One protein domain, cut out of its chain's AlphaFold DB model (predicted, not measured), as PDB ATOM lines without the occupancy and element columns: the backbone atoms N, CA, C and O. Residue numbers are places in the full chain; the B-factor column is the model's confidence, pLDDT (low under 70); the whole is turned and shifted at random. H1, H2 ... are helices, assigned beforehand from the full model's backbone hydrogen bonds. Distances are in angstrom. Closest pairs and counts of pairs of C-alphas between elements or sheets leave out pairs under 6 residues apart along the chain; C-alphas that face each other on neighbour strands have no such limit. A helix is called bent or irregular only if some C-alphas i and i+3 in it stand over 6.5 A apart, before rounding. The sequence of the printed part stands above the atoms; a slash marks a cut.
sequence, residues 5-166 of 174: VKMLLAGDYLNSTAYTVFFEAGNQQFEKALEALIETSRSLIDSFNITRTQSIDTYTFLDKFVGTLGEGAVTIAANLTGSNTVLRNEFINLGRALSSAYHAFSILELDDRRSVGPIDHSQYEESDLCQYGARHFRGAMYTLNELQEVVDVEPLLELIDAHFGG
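This is residues 5 to 166 of the 174 residues of an uncharacterized protein of Halorubrum sp. SD690R (UniProt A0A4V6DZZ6). Five helices fold back and forth side by side in a row, H1 to H5, forming a wall one helix thick; at one edge H1 splays away, and residues 5 to 14 of it stick out. At the other end H6 folds back loosely over one side of H4 and H5. The printed part has 162 residues with six named helices, H1 to H6 in chain order, and no named strand: all helix. It is compact, with a radius of gyration of the C-alphas of 17.1 A, and spans 47 by 46 by 27 A.

Find C-alpha 5 at (18.234, -54.529, 32.912), where H1, residues 5 to 24, begins its 27.9 A. Next come H2, residues 28 to 51, 35.1 A; H3, residues 58 to 81, 33.4 A; and H4, residues 85 to 108, 35.8 A, irregular, with C-alphas 86 and 89 7.5 A apart. H5, residues 126 to 147, covers 31.4 A. H6, residues 154 to 166, is only just irregular, with C-alphas 163 and 166 6.8 A apart; it ends at C-alpha 166 at (6.635, -20.962, 26.426).

Start at the closest C-alphas of the hairpin H1 and H2, Phe 22 and Phe 30, 5.5 A apart; H1 touches H2 with residues 19 to 23 alone, at a shallow tilt of 31 degrees. H2 and H3, a hairpin, touch at Ala 33 and Ile 76, their closest C-alphas, 4.6 A, at a shallow tilt of 9 degrees. In hairpin H3 and H4 the closest C-alphas are Gly 67 and Arg 96, 4.2 A, at a steep tilt of 40 degrees. In hairpin H4 and H5 they are Ala 101 and Gly 133, 4.1 A. H6 is close to but not clearly touching H4, closest C-alphas Tyr 102 and Phe 164, 7.2 A. H1 and H3 are apart. Every O i to N i+4 pair is within hydrogen-bond range in H2 and H5; H1 has 14 of 16, H3 and H4 18 of 20 each, H6 8 of 9.

The C-alphas of Val 5 and Glu 149 are the two farthest apart, 50.9 A. The printed part has no cut; the link H4 to H5 is long. Look for pLDDT under 70 at residues 83 to 85, 111 to 119 and 165 to 166.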
ATOM      1  N   VAL A   5      18.137 -54.156  31.493       92.31
ATOM      2  CA  VAL A   5      18.234 -54.529  32.912       92.31
ATOM      3  C   VAL A   5      18.602 -53.308  33.743       92.31
ATOM      4  O   VAL A   5      17.984 -53.049  34.771       92.31
ATOM      5  N   LYS A   6      19.555 -52.495  33.270       92.38
ATOM      6  CA  LYS A   6      19.916 -51.242  33.950       92.38
ATOM      7  C   LYS A   6      18.767 -50.240  33.967       92.38
ATOM      8  O   LYS A   6      18.600 -49.548  34.964       92.38
ATOM      9  N   MET A   7      17.982 -50.155  32.891       90.00
ATOM     10  CA  MET A   7      16.805 -49.281  32.851       90.00
ATOM     11  C   MET A   7      15.735 -49.719  33.852       90.00
ATOM     12  O   MET A   7      15.194 -48.869  34.555       90.00
ATOM     13  N   LEU A   8      15.463 -51.024  33.939       89.69
ATOM     14  CA  LEU A   8      14.509 -51.570  34.903       89.69
ATOM     15  C   LEU A   8      14.959 -51.293  36.343       89.69
ATOM     16  O   LEU A   8      14.207 -50.705  37.110       89.69
ATOM     17  N   LEU A   9      16.215 -51.608  36.673       93.56
ATOM     18  CA  LEU A   9      16.766 -51.379  38.013       93.56
ATOM     19  C   LEU A   9      16.813 -49.896  38.394       93.56
ATOM     20  O   LEU A   9      16.604 -49.556  39.554       93.56
ATOM     21  N   ALA A  10      17.079 -49.002  37.436       91.81
ATOM     22  CA  ALA A  10      17.002 -47.566  37.681       91.81
ATOM     23  C   ALA A  10      15.564 -47.128  38.006       91.81
ATOM     24  O   ALA A  10      15.367 -46.319  38.910       91.81
ATOM     25  N   GLY A  11      14.568 -47.684  37.309       88.50
ATOM     26  CA  GLY A  11      13.154 -47.466  37.612       88.50
ATOM     27  C   GLY A  11      12.775 -47.961  39.008       88.50
ATOM     28  O   GLY A  11      12.207 -47.197  39.785       88.50
ATOM     29  N   ASP A  12      13.159 -49.192  39.353       93.88
ATOM     30  CA  ASP A  12      12.912 -49.775  40.678       93.88
ATOM     31  C   ASP A  12      13.572 -48.945  41.784       93.88
ATOM     32  O   ASP A  12      12.939 -48.629  42.789       93.88
ATOM     33  N   TYR A  13      14.819 -48.515  41.569       92.94
ATOM     34  CA  TYR A  13      15.540 -47.664  42.510       92.94
ATOM     35  C   TYR A  13      14.841 -46.319  42.730       92.94
ATOM     36  O   TYR A  13      14.648 -45.917  43.878       92.94
ATOM     37  N   LEU A  14      14.433 -45.627  41.659       92.00
ATOM     38  CA  LEU A  14      13.718 -44.350  41.766       92.00
ATOM     39  C   LEU A  14      12.369 -44.519  42.474       92.00
ATOM     40  O   LEU A  14      12.031 -43.715  43.340       92.00
ATOM     41  N   ASN A  15      11.635 -45.587  42.149       90.06
ATOM     42  CA  ASN A  15      10.360 -45.902  42.782       90.06
ATOM     43  C   ASN A  15      10.539 -46.150  44.287       90.06
ATOM     44  O   ASN A  15       9.878 -45.507  45.094       90.06
ATOM     45  N   SER A  16      11.482 -47.011  44.687       93.75
ATOM     46  CA  SER A  16      11.777 -47.263  46.103       93.75
ATOM     47  C   SER A  16      12.251 -46.008  46.836       93.75
ATOM     48  O   SER A  16      11.778 -45.735  47.936       93.75
ATOM     49  N   THR A  17      13.123 -45.212  46.209       94.25
ATOM     50  CA  THR A  17      13.651 -43.973  46.799       94.25
ATOM     51  C   THR A  17      12.535 -42.976  47.100       94.25
ATOM     52  O   THR A  17      12.565 -42.343  48.153       94.25
ATOM     53  N   ALA A  18      11.526 -42.871  46.227       90.12
ATOM     54  CA  ALA A  18      10.375 -42.011  46.475       90.12
ATOM     55  C   ALA A  18       9.686 -42.372  47.801       90.12
ATOM     56  O   ALA A  18       9.515 -41.492  48.636       90.12
ATOM     57  N   TYR A  19       9.376 -43.649  48.060       92.12
ATOM     58  CA  TYR A  19       8.768 -44.056  49.338       92.12
ATOM     59  C   TYR A  19       9.701 -43.843  50.533       92.12
ATOM     60  O   TYR A  19       9.244 -43.397  51.585       92.12
ATOM     61  N   THR A  20      10.998 -44.134  50.382       92.75
ATOM     62  CA  THR A  20      11.985 -43.970  51.461       92.75
ATOM     63  C   THR A  20      12.044 -42.529  51.961       92.75
ATOM     64  O   THR A  20      12.012 -42.319  53.168       92.75
ATOM     65  N   VAL A  21      12.037 -41.538  51.061       90.00
ATOM     66  CA  VAL A  21      12.074 -40.113  51.441       90.00
ATOM     67  C   VAL A  21      10.889 -39.732  52.334       90.00
ATOM     68  O   VAL A  21      11.070 -39.026  53.325       90.00
ATOM     69  N   PHE A  22       9.681 -40.208  52.021       89.00
ATOM     70  CA  PHE A  22       8.512 -39.920  52.855       89.00
ATOM     71  C   PHE A  22       8.529 -40.695  54.174       89.00
ATOM     72  O   PHE A  22       8.156 -40.148  55.208       89.00
ATOM     73  N   PHE A  23       8.983 -41.948  54.149       89.19
ATOM     74  CA  PHE A  23       9.071 -42.788  55.340       89.19
ATOM     75  C   PHE A  23      10.077 -42.240  56.367       89.19
ATOM     76  O   PHE A  23       9.780 -42.188  57.559       89.19
ATOM     77  N   GLU A  24      11.249 -41.787  55.917       91.50
ATOM     78  CA  GLU A  24      12.321 -41.301  56.797       91.50
ATOM     79  C   GLU A  24      12.030 -39.934  57.434       91.50
ATOM     80  O   GLU A  24      12.569 -39.626  58.496       91.50
ATOM     81  N   ALA A  25      11.154 -39.120  56.835       88.94
ATOM     82  CA  ALA A  25      10.786 -37.808  57.373       88.94
ATOM     83  C   ALA A  25      10.049 -37.882  58.729       88.94
ATOM     84  O   ALA A  25      10.053 -36.907  59.485       88.94
ATOM     85  N   GLY A  26       9.439 -39.030  59.051       79.38
ATOM     86  CA  GLY A  26       9.084 -39.418  60.420       79.38
ATOM     87  C   GLY A  26       8.034 -38.563  61.140       79.38
ATOM     88  O   GLY A  26       8.006 -38.558  62.370       79.38
ATOM     89  N   ASN A  27       7.180 -37.826  60.418       87.81
ATOM     90  CA  ASN A  27       6.076 -37.070  61.016       87.81
ATOM     91  C   ASN A  27       4.720 -37.384  60.353       87.81
ATOM     92  O   ASN A  27       4.655 -37.851  59.217       87.81
ATOM     93  N   GLN A  28       3.628 -37.078  61.062       89.94
ATOM     94  CA  GLN A  28       2.262 -37.455  60.674       89.94
ATOM     95  C   GLN A  28       1.827 -36.929  59.290       89.94
ATOM     96  O   GLN A  28       1.023 -37.563  58.607       89.94
ATOM     97  N   GLN A  29       2.309 -35.757  58.866       91.06
ATOM     98  CA  GLN A  29       1.969 -35.196  57.551       91.06
ATOM     99  C   GLN A  29       2.630 -36.005  56.432       91.06
ATOM    100  O   GLN A  29       1.992 -36.305  55.423       91.06
ATOM    101  N   PHE A  30       3.880 -36.419  56.641       92.38
ATOM    102  CA  PHE A  30       4.606 -37.277  55.708       92.38
ATOM    103  C   PHE A  30       4.050 -38.701  55.663       92.38
ATOM    104  O   PHE A  30       4.001 -39.272  54.581       92.38
ATOM    105  N   GLU A  31       3.548 -39.245  56.776       92.19
ATOM    106  CA  GLU A  31       2.828 -40.530  56.777       92.19
ATOM    107  C   GLU A  31       1.573 -40.471  55.892       92.19
ATOM    108  O   GLU A  31       1.395 -41.303  55.005       92.19
ATOM    109  N   LYS A  32       0.742 -39.432  56.042       92.69
ATOM    110  CA  LYS A  32      -0.439 -39.236  55.181       92.69
ATOM    111  C   LYS A  32      -0.059 -39.002  53.718       92.69
ATOM    112  O   LYS A  32      -0.764 -39.418  52.800       92.69
ATOM    113  N   ALA A  33       1.032 -38.285  53.472       93.38
ATOM    114  CA  ALA A  33       1.525 -38.052  52.121       93.38
ATOM    115  C   ALA A  33       2.079 -39.343  51.485       93.38
ATOM    116  O   ALA A  33       1.842 -39.584  50.303       93.38
ATOM    117  N   LEU A  34       2.725 -40.209  52.276       94.69
ATOM    118  CA  LEU A  34       3.155 -41.548  51.873       94.69
ATOM    119  C   LEU A  34       1.957 -42.429  51.502       94.69
ATOM    120  O   LEU A  34       1.988 -43.086  50.464       94.69
ATOM    121  N   GLU A  35       0.891 -42.416  52.303       94.38
ATOM    122  CA  GLU A  35      -0.354 -43.126  51.987       94.38
ATOM    123  C   GLU A  35      -0.936 -42.660  50.645       94.38
ATOM    124  O   GLU A  35      -1.209 -43.488  49.777       94.38
ATOM    125  N   ALA A  36      -1.020 -41.344  50.417       94.31
ATOM    126  CA  ALA A  36      -1.489 -40.789  49.144       94.31
ATOM    127  C   ALA A  36      -0.593 -41.174  47.950       94.31
ATOM    128  O   ALA A  36      -1.099 -41.444  46.857       94.31
ATOM    129  N   LEU A  37       0.730 -41.238  48.144       94.81
ATOM    130  CA  LEU A  37       1.669 -41.713  47.125       94.81
ATOM    131  C   LEU A  37       1.427 -43.191  46.786       94.81
ATOM    132  O   LEU A  37       1.372 -43.551  45.609       94.81
ATOM    133  N   ILE A  38       1.243 -44.041  47.802       95.50
ATOM    134  CA  ILE A  38       0.935 -45.468  47.632       95.50
ATOM    135  C   ILE A  38      -0.394 -45.649  46.892       95.50
ATOM    136  O   ILE A  38      -0.474 -46.468  45.976       95.50
ATOM    137  N   GLU A  39      -1.431 -44.898  47.263       95.56
ATOM    138  CA  GLU A  39      -2.740 -44.961  46.606       95.56
ATOM    139  C   GLU A  39      -2.667 -44.519  45.145       95.56
ATOM    140  O   GLU A  39      -3.131 -45.250  44.269       95.56
ATOM    141  N   THR A  40      -2.001 -43.398  44.863       94.94
ATOM    142  CA  THR A  40      -1.787 -42.913  43.490       94.94
ATOM    143  C   THR A  40      -1.049 -43.958  42.652       94.94
ATOM    144  O   THR A  40      -1.476 -44.295  41.547       94.94
ATOM    145  N   SER A  41       0.036 -44.521  43.191       93.94
ATOM    146  CA  SER A  41       0.813 -45.581  42.541       93.94
ATOM    147  C   SER A  41      -0.048 -46.812  42.241       93.94
ATOM    148  O   SER A  41      -0.031 -47.322  41.119       93.94
ATOM    149  N   ARG A  42      -0.881 -47.241  43.197       94.31
ATOM    150  CA  ARG A  42      -1.830 -48.343  43.001       94.31
ATOM    151  C   ARG A  42      -2.819 -48.040  41.876       94.31
ATOM    152  O   ARG A  42      -2.972 -48.869  40.987       94.31
ATOM    153  N   SER A  43      -3.424 -46.852  41.852       93.12
ATOM    154  CA  SER A  43      -4.362 -46.458  40.790       93.12
ATOM    155  C   SER A  43      -3.717 -46.422  39.401       93.12
ATOM    156  O   SER A  43      -4.358 -46.792  38.411       93.12
ATOM    157  N   LEU A  44      -2.447 -46.019  39.307       91.81
ATOM    158  CA  LEU A  44      -1.688 -46.054  38.055       91.81
ATOM    159  C   LEU A  44      -1.383 -47.492  37.617       91.81
ATOM    160  O   LEU A  44      -1.533 -47.810  36.437       91.81
ATOM    161  N   ILE A  45      -1.008 -48.373  38.549       90.88
ATOM    162  CA  ILE A  45      -0.793 -49.803  38.279       90.88
ATOM    163  C   ILE A  45      -2.095 -50.471  37.826       90.88
ATOM    164  O   ILE A  45      -2.088 -51.229  36.857       90.88
ATOM    165  N   ASP A  46      -3.217 -50.171  38.477       89.62
ATOM    166  CA  ASP A  46      -4.529 -50.699  38.101       89.62
ATOM    167  C   ASP A  46      -4.926 -50.228  36.697       89.62
ATOM    168  O   ASP A  46      -5.324 -51.039  35.858       89.62
ATOM    169  N   SER A  47      -4.717 -48.942  36.398       88.50
ATOM    170  CA  SER A  47      -4.927 -48.386  35.057       88.50
ATOM    171  C   SER A  47      -4.034 -49.075  34.021       88.50
ATOM    172  O   SER A  47      -4.513 -49.458  32.956       88.50
ATOM    173  N   PHE A  48      -2.760 -49.317  34.339       85.19
ATOM    174  CA  PHE A  48      -1.827 -50.048  33.474       85.19
ATOM    175  C   PHE A  48      -2.243 -51.506  33.247       85.19
ATOM    176  O   PHE A  48      -2.135 -52.038  32.143       85.19
ATOM    177  N   ASN A  49      -2.758 -52.183  34.269       87.06
ATOM    178  CA  ASN A  49      -3.225 -53.558  34.123       87.06
ATOM    179  C   ASN A  49      -4.429 -53.653  33.176       87.06
ATOM    180  O   ASN A  49      -4.521 -54.614  32.407       87.06
ATOM    181  N   ILE A  50      -5.296 -52.637  33.150       83.19
ATOM    182  CA  ILE A  50      -6.390 -52.547  32.174       83.19
ATOM    183  C   ILE A  50      -5.823 -52.462  30.750       83.19
ATOM    184  O   ILE A  50      -6.250 -53.229  29.883       83.19
ATOM    185  N   THR A  51      -4.781 -51.651  30.517       81.81
ATOM    186  CA  THR A  51      -4.176 -51.504  29.176       81.81
ATOM    187  C   THR A  51      -3.533 -52.784  28.644       81.81
ATOM    188  O   THR A  51      -3.310 -52.920  27.444       81.81
ATOM    189  N   ARG A  52      -3.221 -53.751  29.516       78.12
ATOM    190  CA  ARG A  52      -2.701 -55.066  29.101       78.12
ATOM    191  C   ARG A  52      -3.760 -55.958  28.463       78.12
ATOM    192  O   ARG A  52      -3.403 -56.899  27.760       78.12
ATOM    193  N   THR A  53      -5.034 -55.710  28.752       79.12
ATOM    194  CA  THR A  53      -6.158 -56.520  28.253       79.12
ATOM    195  C   THR A  53      -6.986 -55.790  27.203       79.12
ATOM    196  O   THR A  53      -7.688 -56.439  26.431       79.12
ATOM    197  N   GLN A  54      -6.894 -54.459  27.147       80.00
ATOM    198  CA  GLN A  54      -7.644 -53.607  26.229       80.00
ATOM    199  C   GLN A  54      -6.759 -52.461  25.731       80.00
ATOM    200  O   GLN A  54      -6.068 -51.824  26.521       80.00
ATOM    201  N   SER A  55      -6.799 -52.164  24.431       79.31
ATOM    202  CA  SER A  55      -6.208 -50.926  23.919       79.31
ATOM    203  C   SER A  55      -6.994 -49.738  24.468       79.31
ATOM    204  O   SER A  55      -8.212 -49.688  24.297       79.31
ATOM    205  N   ILE A  56      -6.308 -48.788  25.093       84.31
ATOM    206  CA  ILE A  56      -6.913 -47.519  25.497       84.31
ATOM    207  C   ILE A  56      -6.650 -46.456  24.433       84.31
ATOM    208  O   ILE A  56      -5.607 -46.476  23.782       84.31
ATOM    209  N   ASP A  57      -7.606 -45.550  24.251       86.25
ATOM    210  CA  ASP A  57      -7.432 -44.380  23.400       86.25
ATOM    211  C   ASP A  57      -6.622 -43.284  24.113       86.25
ATOM    212  O   ASP A  57      -6.391 -43.320  25.329       86.25
ATOM    213  N   THR A  58      -6.208 -42.281  23.340       87.31
ATOM    214  CA  THR A  58      -5.374 -41.171  23.820       87.31
ATOM    215  C   THR A  58      -6.045 -40.367  24.937       87.31
ATOM    216  O   THR A  58      -5.378 -39.994  25.901       87.31
ATOM    217  N   TYR A  59      -7.354 -40.126  24.867       90.19
ATOM    218  CA  TYR A  59      -8.065 -39.336  25.875       90.19
ATOM    219  C   TYR A  59      -8.214 -40.116  27.178       90.19
ATOM    220  O   TYR A  59      -7.956 -39.578  28.255       90.19
ATOM    221  N   THR A  60      -8.525 -41.412  27.087       89.62
ATOM    222  CA  THR A  60      -8.529 -42.304  28.253       89.62
ATOM    223  C   THR A  60      -7.147 -42.369  28.904       89.62
ATOM    224  O   THR A  60      -7.056 -42.333  30.133       89.62
ATOM    225  N   PHE A  61      -6.065 -42.415  28.120       88.94
ATOM    226  CA  PHE A  61      -4.705 -42.340  28.658       88.94
ATOM    227  C   PHE A  61      -4.460 -41.026  29.416       88.94
ATOM    228  O   PHE A  61      -4.021 -41.051  30.570       88.94
ATOM    229  N   LEU A  62      -4.787 -39.889  28.794       91.38
ATOM    230  CA  LEU A  62      -4.619 -38.565  29.394       91.38
ATOM    231  C   LEU A  62      -5.421 -38.423  30.692       91.38
ATOM    232  O   LEU A  62      -4.903 -37.910  31.677       91.38
ATOM    233  N   ASP A  63      -6.640 -38.947  30.761       91.25
ATOM    234  CA  ASP A  63      -7.435 -38.873  31.985       91.25
ATOM    235  C   ASP A  63      -6.960 -39.860  33.062       91.25
ATOM    236  O   ASP A  63      -6.838 -39.497  34.234       91.25
ATOM    237  N   LYS A  64      -6.728 -41.129  32.711       90.44
ATOM    238  CA  LYS A  64      -6.498 -42.197  33.702       90.44
ATOM    239  C   LYS A  64      -5.065 -42.287  34.197       90.44
ATOM    240  O   LYS A  64      -4.869 -42.713  35.333       90.44
ATOM    241  N   PHE A  65      -4.090 -41.864  33.403       91.56
ATOM    242  CA  PHE A  65      -2.687 -41.868  33.813       91.56
ATOM    243  C   PHE A  65      -2.233 -40.472  34.187       91.56
ATOM    244  O   PHE A  65      -1.885 -40.213  35.335       91.56
ATOM    245  N   VAL A  66      -2.272 -39.561  33.220       92.56
ATOM    246  CA  VAL A  66      -1.725 -38.217  33.391       92.56
ATOM    247  C   VAL A  66      -2.564 -37.403  34.379       92.56
ATOM    248  O   VAL A  66      -2.015 -36.781  35.291       92.56
ATOM    249  N   GLY A  67      -3.888 -37.445  34.241       94.62
ATOM    250  CA  GLY A  67      -4.813 -36.784  35.153       94.62
ATOM    251  C   GLY A  67      -4.687 -37.323  36.578       94.62
ATOM    252  O   GLY A  67      -4.521 -36.543  37.510       94.62
ATOM    253  N   THR A  68      -4.680 -38.649  36.743       94.88
ATOM    254  CA  THR A  68      -4.493 -39.307  38.051       94.88
ATOM    255  C   THR A  68      -3.148 -38.958  38.689       94.88
ATOM    256  O   THR A  68      -3.081 -38.752  39.896       94.88
ATOM    257  N   LEU A  69      -2.077 -38.838  37.899       94.25
ATOM    258  CA  LEU A  69      -0.777 -38.401  38.406       94.25
ATOM    259  C   LEU A  69      -0.831 -36.958  38.938       94.25
ATOM    260  O   LEU A  69      -0.292 -36.683  40.008       94.25
ATOM    261  N   GLY A  70      -1.507 -36.053  38.222       96.06
ATOM    262  CA  GLY A  70      -1.710 -34.668  38.662       96.06
ATOM    263  C   GLY A  70      -2.558 -34.563  39.933       96.06
ATOM    264  O   GLY A  70      -2.205 -33.842  40.862       96.06
ATOM    265  N   GLU A  71      -3.642 -35.333  40.003       95.94
ATOM    266  CA  GLU A  71      -4.485 -35.485  41.196       95.94
ATOM    267  C   GLU A  71      -3.692 -36.025  42.396       95.94
ATOM    268  O   GLU A  71      -3.775 -35.478  43.499       95.94
ATOM    269  N   GLY A  72      -2.868 -37.049  42.180       95.56
ATOM    270  CA  GLY A  72      -2.008 -37.621  43.209       95.56
ATOM    271  C   GLY A  72      -0.979 -36.624  43.735       95.56
ATOM    272  O   GLY A  72      -0.839 -36.471  44.946       95.56
ATOM    273  N   ALA A  73      -0.317 -35.878  42.845       95.06
ATOM    274  CA  ALA A  73       0.654 -34.851  43.228       95.06
ATOM    275  C   ALA A  73       0.033 -33.793  44.155       95.06
ATOM    276  O   ALA A  73       0.613 -33.446  45.188       95.06
ATOM    277  N   VAL A  74      -1.178 -33.332  43.837       94.50
ATOM    278  CA  VAL A  74      -1.896 -32.380  44.690       94.50
ATOM    279  C   VAL A  74      -2.356 -33.017  46.000       94.50
ATOM    280  O   VAL A  74      -2.258 -32.393  47.054       94.50
ATOM    281  N   THR A  75      -2.816 -34.267  45.970       94.50
ATOM    282  CA  THR A  75      -3.234 -35.002  47.173       94.50
ATOM    283  C   THR A  75      -2.075 -35.164  48.163       94.50
ATOM    284  O   THR A  75      -2.250 -34.944  49.364       94.50
ATOM    285  N   ILE A  76      -0.880 -35.487  47.660       94.19
ATOM    286  CA  ILE A  76       0.364 -35.554  48.437       94.19
ATOM    287  C   ILE A  76       0.679 -34.177  49.034       94.19
ATOM    288  O   ILE A  76       0.889 -34.075  50.242       94.19
ATOM    289  N   ALA A  77       0.657 -33.114  48.222       91.81
ATOM    290  CA  ALA A  77       0.928 -31.753  48.685       91.81
ATOM    291  C   ALA A  77      -0.050 -31.305  49.784       91.81
ATOM    292  O   ALA A  77       0.380 -30.809  50.821       91.81
ATOM    293  N   ALA A  78      -1.351 -31.558  49.611       90.75
ATOM    294  CA  ALA A  78      -2.375 -31.223  50.597       90.75
ATOM    295  C   ALA A  78      -2.166 -31.951  51.938       90.75
ATOM    296  O   ALA A  78      -2.413 -31.380  53.004       90.75
ATOM    297  N   ASN A  79      -1.698 -33.204  51.899       91.56
ATOM    298  CA  ASN A  79      -1.363 -33.963  53.103       91.56
ATOM    299  C   ASN A  79      -0.095 -33.424  53.788       91.56
ATOM    300  O   ASN A  79      -0.074 -33.337  55.017       91.56
ATOM    301  N   LEU A  80       0.916 -33.008  53.016       91.00
ATOM    302  CA  LEU A  80       2.146 -32.400  53.538       91.00
ATOM    303  C   LEU A  80       1.891 -31.057  54.229       91.00
ATOM    304  O   LEU A  80       2.443 -30.798  55.294       91.00
ATOM    305  N   THR A  81       1.041 -30.206  53.656       87.88
ATOM    306  CA  THR A  81       0.745 -28.879  54.215       87.88
ATOM    307  C   THR A  81      -0.249 -28.923  55.375       87.88
ATOM    308  O   THR A  81      -0.456 -27.915  56.047       87.88
ATOM    309  N   GLY A  82      -0.889 -30.074  55.622       79.88
ATOM    310  CA  GLY A  82      -1.981 -30.190  56.589       79.88
ATOM    311  C   GLY A  82      -3.198 -29.331  56.222       79.88
ATOM    312  O   GLY A  82      -3.945 -28.933  57.116       79.88
ATOM    313  N   SER A  83      -3.370 -29.013  54.932       69.19
ATOM    314  CA  SER A  83      -4.390 -28.077  54.455       69.19
ATOM    315  C   SER A  83      -5.815 -28.545  54.761       69.19
ATOM    316  O   SER A  83      -6.125 -29.739  54.769       69.19
ATOM    317  N   ASN A  84      -6.691 -27.563  54.996       63.88
ATOM    318  CA  ASN A  84      -8.105 -27.755  55.301       63.88
ATOM    319  C   ASN A  84      -8.815 -28.571  54.201       63.88
ATOM    320  O   ASN A  84      -8.599 -28.359  53.009       63.88
ATOM    321  N   THR A  85      -9.691 -29.485  54.615       66.00
ATOM    322  CA  THR A  85     -10.426 -30.415  53.747       66.00
ATOM    323  C   THR A  85     -11.401 -29.723  52.795       66.00
ATOM    324  O   THR A  85     -11.785 -30.328  51.799       66.00
ATOM    325  N   VAL A  86     -11.780 -28.471  53.077       74.62
ATOM    326  CA  VAL A  86     -12.833 -27.741  52.349       74.62
ATOM    327  C   VAL A  86     -12.459 -27.428  50.897       74.62
ATOM    328  O   VAL A  86     -13.335 -27.529  50.055       74.62
ATOM    329  N   LEU A  87     -11.194 -27.096  50.607       84.31
ATOM    330  CA  LEU A  87     -10.731 -26.756  49.244       84.31
ATOM    331  C   LEU A  87      -9.947 -27.895  48.570       84.31
ATOM    332  O   LEU A  87      -9.329 -27.728  47.516       84.31
ATOM    333  N   ARG A  88      -9.888 -29.061  49.223       87.62
ATOM    334  CA  ARG A  88      -9.038 -30.177  48.791       87.62
ATOM    335  C   ARG A  88      -9.459 -30.696  47.418       87.62
ATOM    336  O   ARG A  88      -8.597 -31.001  46.600       87.62
ATOM    337  N   ASN A  89     -10.760 -30.792  47.168       89.69
ATOM    338  CA  ASN A  89     -11.284 -31.344  45.921       89.69
ATOM    339  C   ASN A  89     -11.041 -30.396  44.742       89.69
ATOM    340  O   ASN A  89     -10.748 -30.842  43.638       89.69
ATOM    341  N   GLU A  90     -11.114 -29.094  44.984       90.94
ATOM    342  CA  GLU A  90     -10.886 -28.021  44.027       90.94
ATOM    343  C   GLU A  90      -9.436 -28.057  43.550       90.94
ATOM    344  O   GLU A  90      -9.184 -28.106  42.346       90.94
ATOM    345  N   PHE A  91      -8.481 -28.155  44.481       91.31
ATOM    346  CA  PHE A  91      -7.074 -28.327  44.129       91.31
ATOM    347  C   PHE A  91      -6.807 -29.672  43.436       91.31
ATOM    348  O   PHE A  91      -6.051 -29.711  42.465       91.31
ATOM    349  N   ILE A  92      -7.418 -30.776  43.879       92.81
ATOM    350  CA  ILE A  92      -7.267 -32.086  43.217       92.81
ATOM    351  C   ILE A  92      -7.736 -32.017  41.756       92.81
ATOM    352  O   ILE A  92      -7.012 -32.431  40.846       92.81
ATOM    353  N   ASN A  93      -8.916 -31.440  41.523       93.12
ATOM    354  CA  ASN A  93      -9.472 -31.247  40.187       93.12
ATOM    355  C   ASN A  93      -8.594 -30.317  39.340       93.12
ATOM    356  O   ASN A  93      -8.391 -30.585  38.154       93.12
ATOM    357  N   LEU A  94      -8.030 -29.270  39.950       94.00
ATOM    358  CA  LEU A  94      -7.070 -28.372  39.311       94.00
ATOM    359  C   LEU A  94      -5.822 -29.137  38.842       94.00
ATOM    360  O   LEU A  94      -5.456 -29.048  37.671       94.00
ATOM    361  N   GLY A  95      -5.202 -29.933  39.719       95.12
ATOM    362  CA  GLY A  95      -4.020 -30.737  39.392       95.12
ATOM    363  C   GLY A  95      -4.281 -31.737  38.269       95.12
ATOM    364  O   GLY A  95      -3.496 -31.839  37.323       95.12
ATOM    365  N   ARG A  96      -5.428 -32.420  38.327       96.12
ATOM    366  CA  ARG A  96      -5.891 -33.331  37.275       96.12
ATOM    367  C   ARG A  96      -6.020 -32.616  35.930       96.12
ATOM    368  O   ARG A  96      -5.458 -33.068  34.935       96.12
ATOM    369  N   ALA A  97      -6.731 -31.489  35.901       95.56
ATOM    370  CA  ALA A  97      -6.996 -30.737  34.681       95.56
ATOM    371  C   ALA A  97      -5.722 -30.126  34.072       95.56
ATOM    372  O   ALA A  97      -5.508 -30.253  32.866       95.56
ATOM    373  N   LEU A  98      -4.852 -29.520  34.887       94.69
ATOM    374  CA  LEU A  98      -3.589 -28.945  34.416       94.69
ATOM    375  C   LEU A  98      -2.642 -30.016  33.873       94.69
ATOM    376  O   LEU A  98      -2.048 -29.814  32.816       94.69
ATOM    377  N   SER A  99      -2.538 -31.167  34.543       94.38
ATOM    378  CA  SER A  99      -1.703 -32.280  34.079       94.38
ATOM    379  C   SER A  99      -2.167 -32.798  32.712       94.38
ATOM    380  O   SER A  99      -1.357 -32.904  31.782       94.38
ATOM    381  N   SER A 100      -3.476 -33.044  32.557       94.31
ATOM    382  CA  SER A 100      -4.083 -33.470  31.289       94.31
ATOM    383  C   SER A 100      -3.886 -32.439  30.178       94.31
ATOM    384  O   SER A 100      -3.487 -32.800  29.070       94.31
ATOM    385  N   ALA A 101      -4.116 -31.153  30.464       93.69
ATOM    386  CA  ALA A 101      -3.932 -30.077  29.493       93.69
ATOM    387  C   ALA A 101      -2.470 -29.945  29.049       93.69
ATOM    388  O   ALA A 101      -2.188 -29.880  27.853       93.69
ATOM    389  N   TYR A 102      -1.536 -29.958  30.003       91.00
ATOM    390  CA  TYR A 102      -0.107 -29.851  29.726       91.00
ATOM    391  C   TYR A 102       0.376 -30.973  28.808       91.00
ATOM    392  O   TYR A 102       1.102 -30.719  27.846       91.00
ATOM    393  N   HIS A 103      -0.034 -32.216  29.071       90.25
ATOM    394  CA  HIS A 103       0.365 -33.341  28.228       90.25
ATOM    395  C   HIS A 103      -0.326 -33.314  26.867       90.25
ATOM    396  O   HIS A 103       0.343 -33.586  25.877       90.25
ATOM    397  N   ALA A 104      -1.605 -32.927  26.788       90.06
ATOM    398  CA  ALA A 104      -2.297 -32.751  25.511       90.06
ATOM    399  C   ALA A 104      -1.552 -31.768  24.594       90.06
ATOM    400  O   ALA A 104      -1.274 -32.090  23.442       90.06
ATOM    401  N   PHE A 105      -1.148 -30.608  25.119       87.62
ATOM    402  CA  PHE A 105      -0.357 -29.644  24.353       87.62
ATOM    403  C   PHE A 105       1.056 -30.149  24.061       87.62
ATOM    404  O   PHE A 105       1.533 -29.998  22.947       87.62
ATOM    405  N   SER A 106       1.701 -30.828  25.012       85.38
ATOM    406  CA  SER A 106       3.036 -31.398  24.784       85.38
ATOM    407  C   SER A 106       3.045 -32.431  23.656       85.38
ATOM    408  O   SER A 106       4.021 -32.509  22.927       85.38
ATOM    409  N   ILE A 107       1.974 -33.212  23.492       85.00
ATOM    410  CA  ILE A 107       1.834 -34.155  22.371       85.00
ATOM    411  C   ILE A 107       1.754 -33.410  21.036       85.00
ATOM    412  O   ILE A 107       2.380 -33.835  20.070       85.00
ATOM    413  N   LEU A 108       1.012 -32.300  20.991       83.25
ATOM    414  CA  LEU A 108       0.854 -31.470  19.795       83.25
ATOM    415  C   LEU A 108       2.141 -30.715  19.409       83.25
ATOM    416  O   LEU A 108       2.282 -30.321  18.256       83.25
ATOM    417  N   GLU A 109       3.068 -30.502  20.346       79.38
ATOM    418  CA  GLU A 109       4.369 -29.854  20.100       79.38
ATOM    419  C   GLU A 109       5.455 -30.812  19.594       79.38
ATOM    420  O   GLU A 109       6.534 -30.373  19.189       79.38
ATOM    421  N   LEU A 110       5.218 -32.125  19.637       73.12
ATOM    422  CA  LEU A 110       6.195 -33.104  19.172       73.12
ATOM    423  C   LEU A 110       6.228 -33.131  17.640       73.12
ATOM    424  O   LEU A 110       5.468 -33.838  16.987       73.12
ATOM    425  N   ASP A 111       7.170 -32.361  17.098       56.25
ATOM    426  CA  ASP A 111       7.450 -32.171  15.666       56.25
ATOM    427  C   ASP A 111       7.793 -33.485  14.932       56.25
ATOM    428  O   ASP A 111       7.558 -33.654  13.737       56.25
ATOM    429  N   ASP A 112       8.343 -34.453  15.668       54.22
ATOM    430  CA  ASP A 112       8.635 -35.793  15.178       54.22
ATOM    431  C   ASP A 112       7.653 -36.743  15.871       54.22
ATOM    432  O   ASP A 112       7.677 -36.869  17.097       54.22
ATOM    433  N   ARG A 113       6.806 -37.431  15.092       54.56
ATOM    434  CA  ARG A 113       5.808 -38.441  15.519       54.56
ATOM    435  C   ARG A 113       6.424 -39.682  16.197       54.56
ATOM    436  O   ARG A 113       5.909 -40.800  16.120       54.56
ATOM    437  N   ARG A 114       7.587 -39.525  16.825       47.16
ATOM    438  CA  ARG A 114       8.285 -40.513  17.634       47.16
ATOM    439  C   ARG A 114       7.622 -40.565  18.997       47.16
ATOM    440  O   ARG A 114       8.151 -40.065  19.982       47.16
ATOM    441  N   SER A 115       6.457 -41.202  18.995       48.25
ATOM    442  CA  SER A 115       5.900 -41.981  20.094       48.25
ATOM    443  C   SER A 115       6.230 -41.436  21.486       48.25
ATOM    444  O   SER A 115       7.199 -41.868  22.126       48.25
ATOM    445  N   VAL A 116       5.359 -40.585  22.022       53.00
ATOM    446  CA  VAL A 116       5.128 -40.635  23.468       53.00
ATOM    447  C   VAL A 116       4.526 -42.012  23.710       53.00
ATOM    448  O   VAL A 116       3.334 -42.174  23.519       53.00
ATOM    449  N   GLY A 117       5.306 -43.054  24.009       53.81
ATOM    450  CA  GLY A 117       4.698 -44.345  24.362       53.81
ATOM    451  C   GLY A 117       3.792 -44.108  25.575       53.81
ATOM    452  O   GLY A 117       4.320 -43.596  26.566       53.81
ATOM    453  N   PRO A 118       2.465 -44.369  25.530       61.31
ATOM    454  CA  PRO A 118       1.689 -45.302  24.686       61.31
ATOM    455  C   PRO A 118       0.741 -44.670  23.633       61.31
ATOM    456  O   PRO A 118      -0.199 -45.317  23.182       61.31
ATOM    457  N   ILE A 119       0.943 -43.410  23.269       67.94
ATOM    458  CA  ILE A 119       0.071 -42.625  22.395       67.94
ATOM    459  C   ILE A 119       0.400 -42.911  20.931       67.94
ATOM    460  O   ILE A 119       1.498 -42.617  20.449       67.94
ATOM    461  N   ASP A 120      -0.573 -43.473  20.222       70.88
ATOM    462  CA  ASP A 120      -0.522 -43.656  18.778       70.88
ATOM    463  C   ASP A 120      -1.184 -42.454  18.085       70.88
ATOM    464  O   ASP A 120      -2.330 -42.108  18.368       70.88
ATOM    465  N   HIS A 121      -0.465 -41.823  17.155       71.62
ATOM    466  CA  HIS A 121      -0.963 -40.696  16.360       71.62
ATOM    467  C   HIS A 121      -2.182 -41.052  15.497       71.62
ATOM    468  O   HIS A 121      -2.871 -40.154  15.035       71.62
ATOM    469  N   SER A 122      -2.459 -42.341  15.269       74.25
ATOM    470  CA  SER A 122      -3.688 -42.786  14.601       74.25
ATOM    471  C   SER A 122      -4.938 -42.712  15.492       74.25
ATOM    472  O   SER A 122      -6.054 -42.836  14.992       74.25
ATOM    473  N   GLN A 123      -4.771 -42.518  16.805       78.88
ATOM    474  CA  GLN A 123      -5.861 -42.555  17.786       78.88
ATOM    475  C   GLN A 123      -6.463 -41.184  18.110       78.88
ATOM    476  O   GLN A 123      -7.388 -41.118  18.924       78.88
ATOM    477  N   TYR A 124      -5.956 -40.097  17.528       83.75
ATOM    478  CA  TYR A 124      -6.489 -38.758  17.764       83.75
ATOM    479  C   TYR A 124      -6.354 -37.856  16.536       83.75
ATOM    480  O   TYR A 124      -5.408 -37.965  15.761       83.75
ATOM    481  N   GLU A 125      -7.287 -36.916  16.413       87.62
ATOM    482  CA  GLU A 125      -7.177 -35.769  15.515       87.62
ATOM    483  C   GLU A 125      -6.553 -34.596  16.279       87.62
ATOM    484  O   GLU A 125      -6.903 -34.337  17.434       87.62
ATOM    485  N   GLU A 126      -5.632 -33.859  15.652       87.31
ATOM    486  CA  GLU A 126      -4.933 -32.739  16.308       87.31
ATOM    487  C   GLU A 126      -5.906 -31.658  16.804       87.31
ATOM    488  O   GLU A 126      -5.716 -31.095  17.884       87.31
ATOM    489  N   SER A 127      -6.983 -31.396  16.053       89.06
ATOM    490  CA  SER A 127      -8.032 -30.452  16.454       89.06
ATOM    491  C   SER A 127      -8.749 -30.888  17.728       89.06
ATOM    492  O   SER A 127      -9.007 -30.061  18.604       89.06
ATOM    493  N   ASP A 128      -9.033 -32.182  17.846       91.25
ATOM    494  CA  ASP A 128      -9.787 -32.745  18.961       91.25
ATOM    495  C   ASP A 128      -8.912 -32.806  20.215       91.25
ATOM    496  O   ASP A 128      -9.352 -32.427  21.304       91.25
ATOM    497  N   LEU A 129      -7.636 -33.174  20.060       90.25
ATOM    498  CA  LEU A 129      -6.650 -33.130  21.137       90.25
ATOM    499  C   LEU A 129      -6.395 -31.694  21.618       90.25
ATOM    500  O   LEU A 129      -6.306 -31.445  22.824       90.25
ATOM    501  N   CYS A 130      -6.357 -30.731  20.696       89.19
ATOM    502  CA  CYS A 130      -6.263 -29.313  21.029       89.19
ATOM    503  C   CYS A 130      -7.495 -28.843  21.813       89.19
ATOM    504  O   CYS A 130      -7.359 -28.174  22.840       89.19
ATOM    505  N   GLN A 131      -8.702 -29.201  21.365       92.12
ATOM    506  CA  GLN A 131      -9.938 -28.839  22.056       92.12
ATOM    507  C   GLN A 131     -10.025 -29.490  23.441       92.12
ATOM    508  O   GLN A 131     -10.449 -28.835  24.398       92.12
ATOM    509  N   TYR A 132      -9.596 -30.748  23.565       93.94
ATOM    510  CA  TYR A 132      -9.468 -31.442  24.842       93.94
ATOM    511  C   TYR A 132      -8.548 -30.659  25.788       93.94
ATOM    512  O   TYR A 132      -8.997 -30.238  26.857       93.94
ATOM    513  N   GLY A 133      -7.309 -30.367  25.376       92.69
ATOM    514  CA  GLY A 133      -6.352 -29.623  26.201       92.69
ATOM    515  C   GLY A 133      -6.878 -28.246  26.614       92.69
ATOM    516  O   GLY A 133      -6.853 -27.894  27.793       92.69
ATOM    517  N   ALA A 134      -7.455 -27.499  25.667       92.25
ATOM    518  CA  ALA A 134      -8.026 -26.176  25.919       92.25
ATOM    519  C   ALA A 134      -9.211 -26.217  26.893       92.25
ATOM    520  O   ALA A 134      -9.338 -25.335  27.740       92.25
ATOM    521  N   ARG A 135     -10.077 -27.236  26.815       94.25
ATOM    522  CA  ARG A 135     -11.196 -27.403  27.753       94.25
ATOM    523  C   ARG A 135     -10.696 -27.619  29.178       94.25
ATOM    524  O   ARG A 135     -11.184 -26.951  30.087       94.25
ATOM    525  N   HIS A 136      -9.728 -28.514  29.370       94.94
ATOM    526  CA  HIS A 136      -9.159 -28.775  30.693       94.94
ATOM    527  C   HIS A 136      -8.415 -27.551  31.237       94.94
ATOM    528  O   HIS A 136      -8.619 -27.184  32.391       94.94
ATOM    529  N   PHE A 137      -7.635 -26.866  30.396       93.69
ATOM    530  CA  PHE A 137      -6.931 -25.648  30.792       93.69
ATOM    531  C   PHE A 137      -7.896 -24.533  31.211       93.69
ATOM    532  O   PHE A 137      -7.756 -23.974  32.292       93.69
ATOM    533  N   ARG A 138      -8.923 -24.236  30.402       91.94
ATOM    534  CA  ARG A 138      -9.926 -23.216  30.755       91.94
ATOM    535  C   ARG A 138     -10.676 -23.568  32.037       91.94
ATOM    536  O   ARG A 138     -10.896 -22.683  32.854       91.94
ATOM    537  N   GLY A 139     -11.041 -24.840  32.220       91.81
ATOM    538  CA  GLY A 139     -11.663 -25.311  33.459       91.81
ATOM    539  C   GLY A 139     -10.762 -25.083  34.675       91.81
ATOM    540  O   GLY A 139     -11.213 -24.531  35.671       91.81
ATOM    541  N   ALA A 140      -9.474 -25.416  34.559       93.44
ATOM    542  CA  ALA A 140      -8.486 -25.164  35.603       93.44
ATOM    543  C   ALA A 140      -8.343 -23.668  35.925       93.44
ATOM    544  O   ALA A 140      -8.379 -23.286  37.091       93.44
ATOM    545  N   MET A 141      -8.240 -22.813  34.904       92.56
ATOM    546  CA  MET A 141      -8.137 -21.363  35.097       92.56
ATOM    547  C   MET A 141      -9.395 -20.766  35.731       92.56
ATOM    548  O   MET A 141      -9.292 -19.857  36.549       92.56
ATOM    549  N   TYR A 142     -10.576 -21.284  35.391       90.62
ATOM    550  CA  TYR A 142     -11.823 -20.882  36.034       90.62
ATOM    551  C   TYR A 142     -11.807 -21.219  37.533       90.62
ATOM    552  O   TYR A 142     -12.030 -20.333  38.350       90.62
ATOM    553  N   THR A 143     -11.446 -22.451  37.905       90.94
ATOM    554  CA  THR A 143     -11.315 -22.849  39.318       90.94
ATOM    555  C   THR A 143     -10.255 -22.030  40.054       90.94
ATOM    556  O   THR A 143     -10.473 -21.619  41.187       90.94
ATOM    557  N   LEU A 144      -9.115 -21.745  39.419       91.25
ATOM    558  CA  LEU A 144      -8.065 -20.921  40.020       91.25
ATOM    559  C   LEU A 144      -8.558 -19.493  40.310       91.25
ATOM    560  O   LEU A 144      -8.278 -18.949  41.376       91.25
ATOM    561  N   ASN A 145      -9.341 -18.916  39.395       89.81
ATOM    562  CA  ASN A 145      -9.963 -17.610  39.589       89.81
ATOM    563  C   ASN A 145     -11.000 -17.606  40.722       89.81
ATOM    564  O   ASN A 145     -11.178 -16.573  41.354       89.81
ATOM    565  N   GLU A 146     -11.685 -18.716  40.989       89.75
ATOM    566  CA  GLU A 146     -12.558 -18.827  42.168       89.75
ATOM    567  C   GLU A 146     -11.728 -18.957  43.458       89.75
ATOM    568  O   GLU A 146     -12.047 -18.353  44.480       89.75
ATOM    569  N   LEU A 147     -10.615 -19.695  43.409       88.50
ATOM    570  CA  LEU A 147      -9.729 -19.900  44.558       88.50
ATOM    571  C   LEU A 147      -8.965 -18.636  44.977       88.50
ATOM    572  O   LEU A 147      -8.641 -18.506  46.157       88.50
ATOM    573  N   GLN A 148      -8.707 -17.698  44.060       89.69
ATOM    574  CA  GLN A 148      -7.982 -16.454  44.364       89.69
ATOM    575  C   GLN A 148      -8.692 -15.581  45.416       89.69
ATOM    576  O   GLN A 148      -8.066 -14.735  46.050       89.69
ATOM    577  N   GLU A 149     -10.001 -15.778  45.618       87.62
ATOM    578  CA  GLU A 149     -10.769 -15.068  46.646       87.62
ATOM    579  C   GLU A 149     -10.448 -15.560  48.067       87.62
ATOM    580  O   GLU A 149     -10.723 -14.863  49.045       87.62
ATOM    581  N   VAL A 150      -9.881 -16.765  48.194       87.31
ATOM    582  CA  VAL A 150      -9.714 -17.472  49.474       87.31
ATOM    583  C   VAL A 150      -8.282 -17.926  49.756       87.31
ATOM    584  O   VAL A 150      -7.944 -18.168  50.915       87.31
ATOM    585  N   VAL A 151      -7.434 -18.046  48.733       86.88
ATOM    586  CA  VAL A 151      -6.041 -18.497  48.839       86.88
ATOM    587  C   VAL A 151      -5.161 -17.655  47.916       86.88
ATOM    588  O   VAL A 151      -5.585 -17.271  46.831       86.88
ATOM    589  N   ASP A 152      -3.920 -17.394  48.332       89.12
ATOM    590  CA  ASP A 152      -2.904 -16.823  47.448       89.12
ATOM    591  C   ASP A 152      -2.539 -17.831  46.346       89.12
ATOM    592  O   ASP A 152      -1.938 -18.878  46.607       89.12
ATOM    593  N   VAL A 153      -2.953 -17.525  45.116       90.44
ATOM    594  CA  VAL A 153      -2.736 -18.366  43.933       90.44
ATOM    595  C   VAL A 153      -1.534 -17.923  43.097       90.44
ATOM    596  O   VAL A 153      -1.222 -18.597  42.115       90.44
ATOM    597  N   GLU A 154      -0.834 -16.846  43.465       92.50
ATOM    598  CA  GLU A 154       0.262 -16.299  42.654       92.50
ATOM    599  C   GLU A 154       1.374 -17.329  42.376       92.50
ATOM    600  O   GLU A 154       1.743 -17.501  41.212       92.50
ATOM    601  N   PRO A 155       1.832 -18.144  43.355       90.50
ATOM    602  CA  PRO A 155       2.834 -19.177  43.077       90.50
ATOM    603  C   PRO A 155       2.358 -20.237  42.071       90.50
ATOM    604  O   PRO A 155       3.160 -20.816  41.335       90.50
ATOM    605  N   LEU A 156       1.050 -20.514  42.029       89.31
ATOM    606  CA  LEU A 156       0.469 -21.433  41.049       89.31
ATOM    607  C   LEU A 156       0.371 -20.779  39.670       89.31
ATOM    608  O   LEU A 156       0.628 -21.453  38.676       89.31
ATOM    609  N   LEU A 157       0.041 -19.488  39.597       90.06
ATOM    610  CA  LEU A 157       0.038 -18.729  38.347       90.06
ATOM    611  C   LEU A 157       1.433 -18.673  37.720       90.06
ATOM    612  O   LEU A 157       1.565 -18.956  36.530       90.06
ATOM    613  N   GLU A 158       2.471 -18.405  38.514       91.19
ATOM    614  CA  GLU A 158       3.865 -18.433  38.055       91.19
ATOM    615  C   GLU A 158       4.261 -19.819  37.530       91.19
ATOM    616  O   GLU A 158       4.866 -19.944  36.462       91.19
ATOM    617  N   LEU A 159       3.879 -20.885  38.244       88.88
ATOM    618  CA  LEU A 159       4.131 -22.258  37.807       88.88
ATOM    619  C   LEU A 159       3.427 -22.566  36.478       88.88
ATOM    620  O   LEU A 159       4.020 -23.196  35.598       88.88
ATOM    621  N   ILE A 160       2.174 -22.132  36.329       90.06
ATOM    622  CA  ILE A 160       1.389 -22.302  35.104       90.06
ATOM    623  C   ILE A 160       2.037 -21.526  33.955       90.06
ATOM    624  O   ILE A 160       2.240 -22.100  32.888       90.06
ATOM    625  N   ASP A 161       2.426 -20.269  34.153       87.62
ATOM    626  CA  ASP A 161       3.080 -19.480  33.105       87.62
ATOM    627  C   ASP A 161       4.432 -20.084  32.697       87.62
ATOM    628  O   ASP A 161       4.731 -20.197  31.512       87.62
ATOM    629  N   ALA A 162       5.209 -20.624  33.638       86.69
ATOM    630  CA  ALA A 162       6.451 -21.323  33.309       86.69
ATOM    631  C   ALA A 162       6.227 -22.569  32.426       86.69
ATOM    632  O   ALA A 162       7.029 -22.855  31.535       86.69
ATOM    633  N   HIS A 163       5.137 -23.313  32.649       83.00
ATOM    634  CA  HIS A 163       4.861 -24.568  31.939       83.00
ATOM    635  C   HIS A 163       4.045 -24.386  30.654       83.00
ATOM    636  O   HIS A 163       4.170 -25.201  29.738       83.00
ATOM    637  N   PHE A 164       3.225 -23.338  30.574       81.44
ATOM    638  CA  PHE A 164       2.338 -23.070  29.442       81.44
ATOM    639  C   PHE A 164       2.754 -21.834  28.635       81.44
ATOM    640  O   PHE A 164       2.510 -21.812  27.434       81.44
ATOM    641  N   GLY A 165       3.417 -20.844  29.236       68.25
ATOM    642  CA  GLY A 165       3.810 -19.561  28.632       68.25
ATOM    643  C   GLY A 165       4.792 -19.681  27.467       68.25
ATOM    644  O   GLY A 165       4.648 -18.989  26.459       68.25
ATOM    645  N   GLY A 166       5.732 -20.629  27.539       60.34
ATOM    646  CA  GLY A 166       6.635 -20.962  26.426       60.34
ATOM    647  C   GLY A 166       5.981 -21.782  25.306       60.34
ATOM    648  O   GLY A 166       6.470 -21.787  24.181       60.34
TER     649      GLY A 166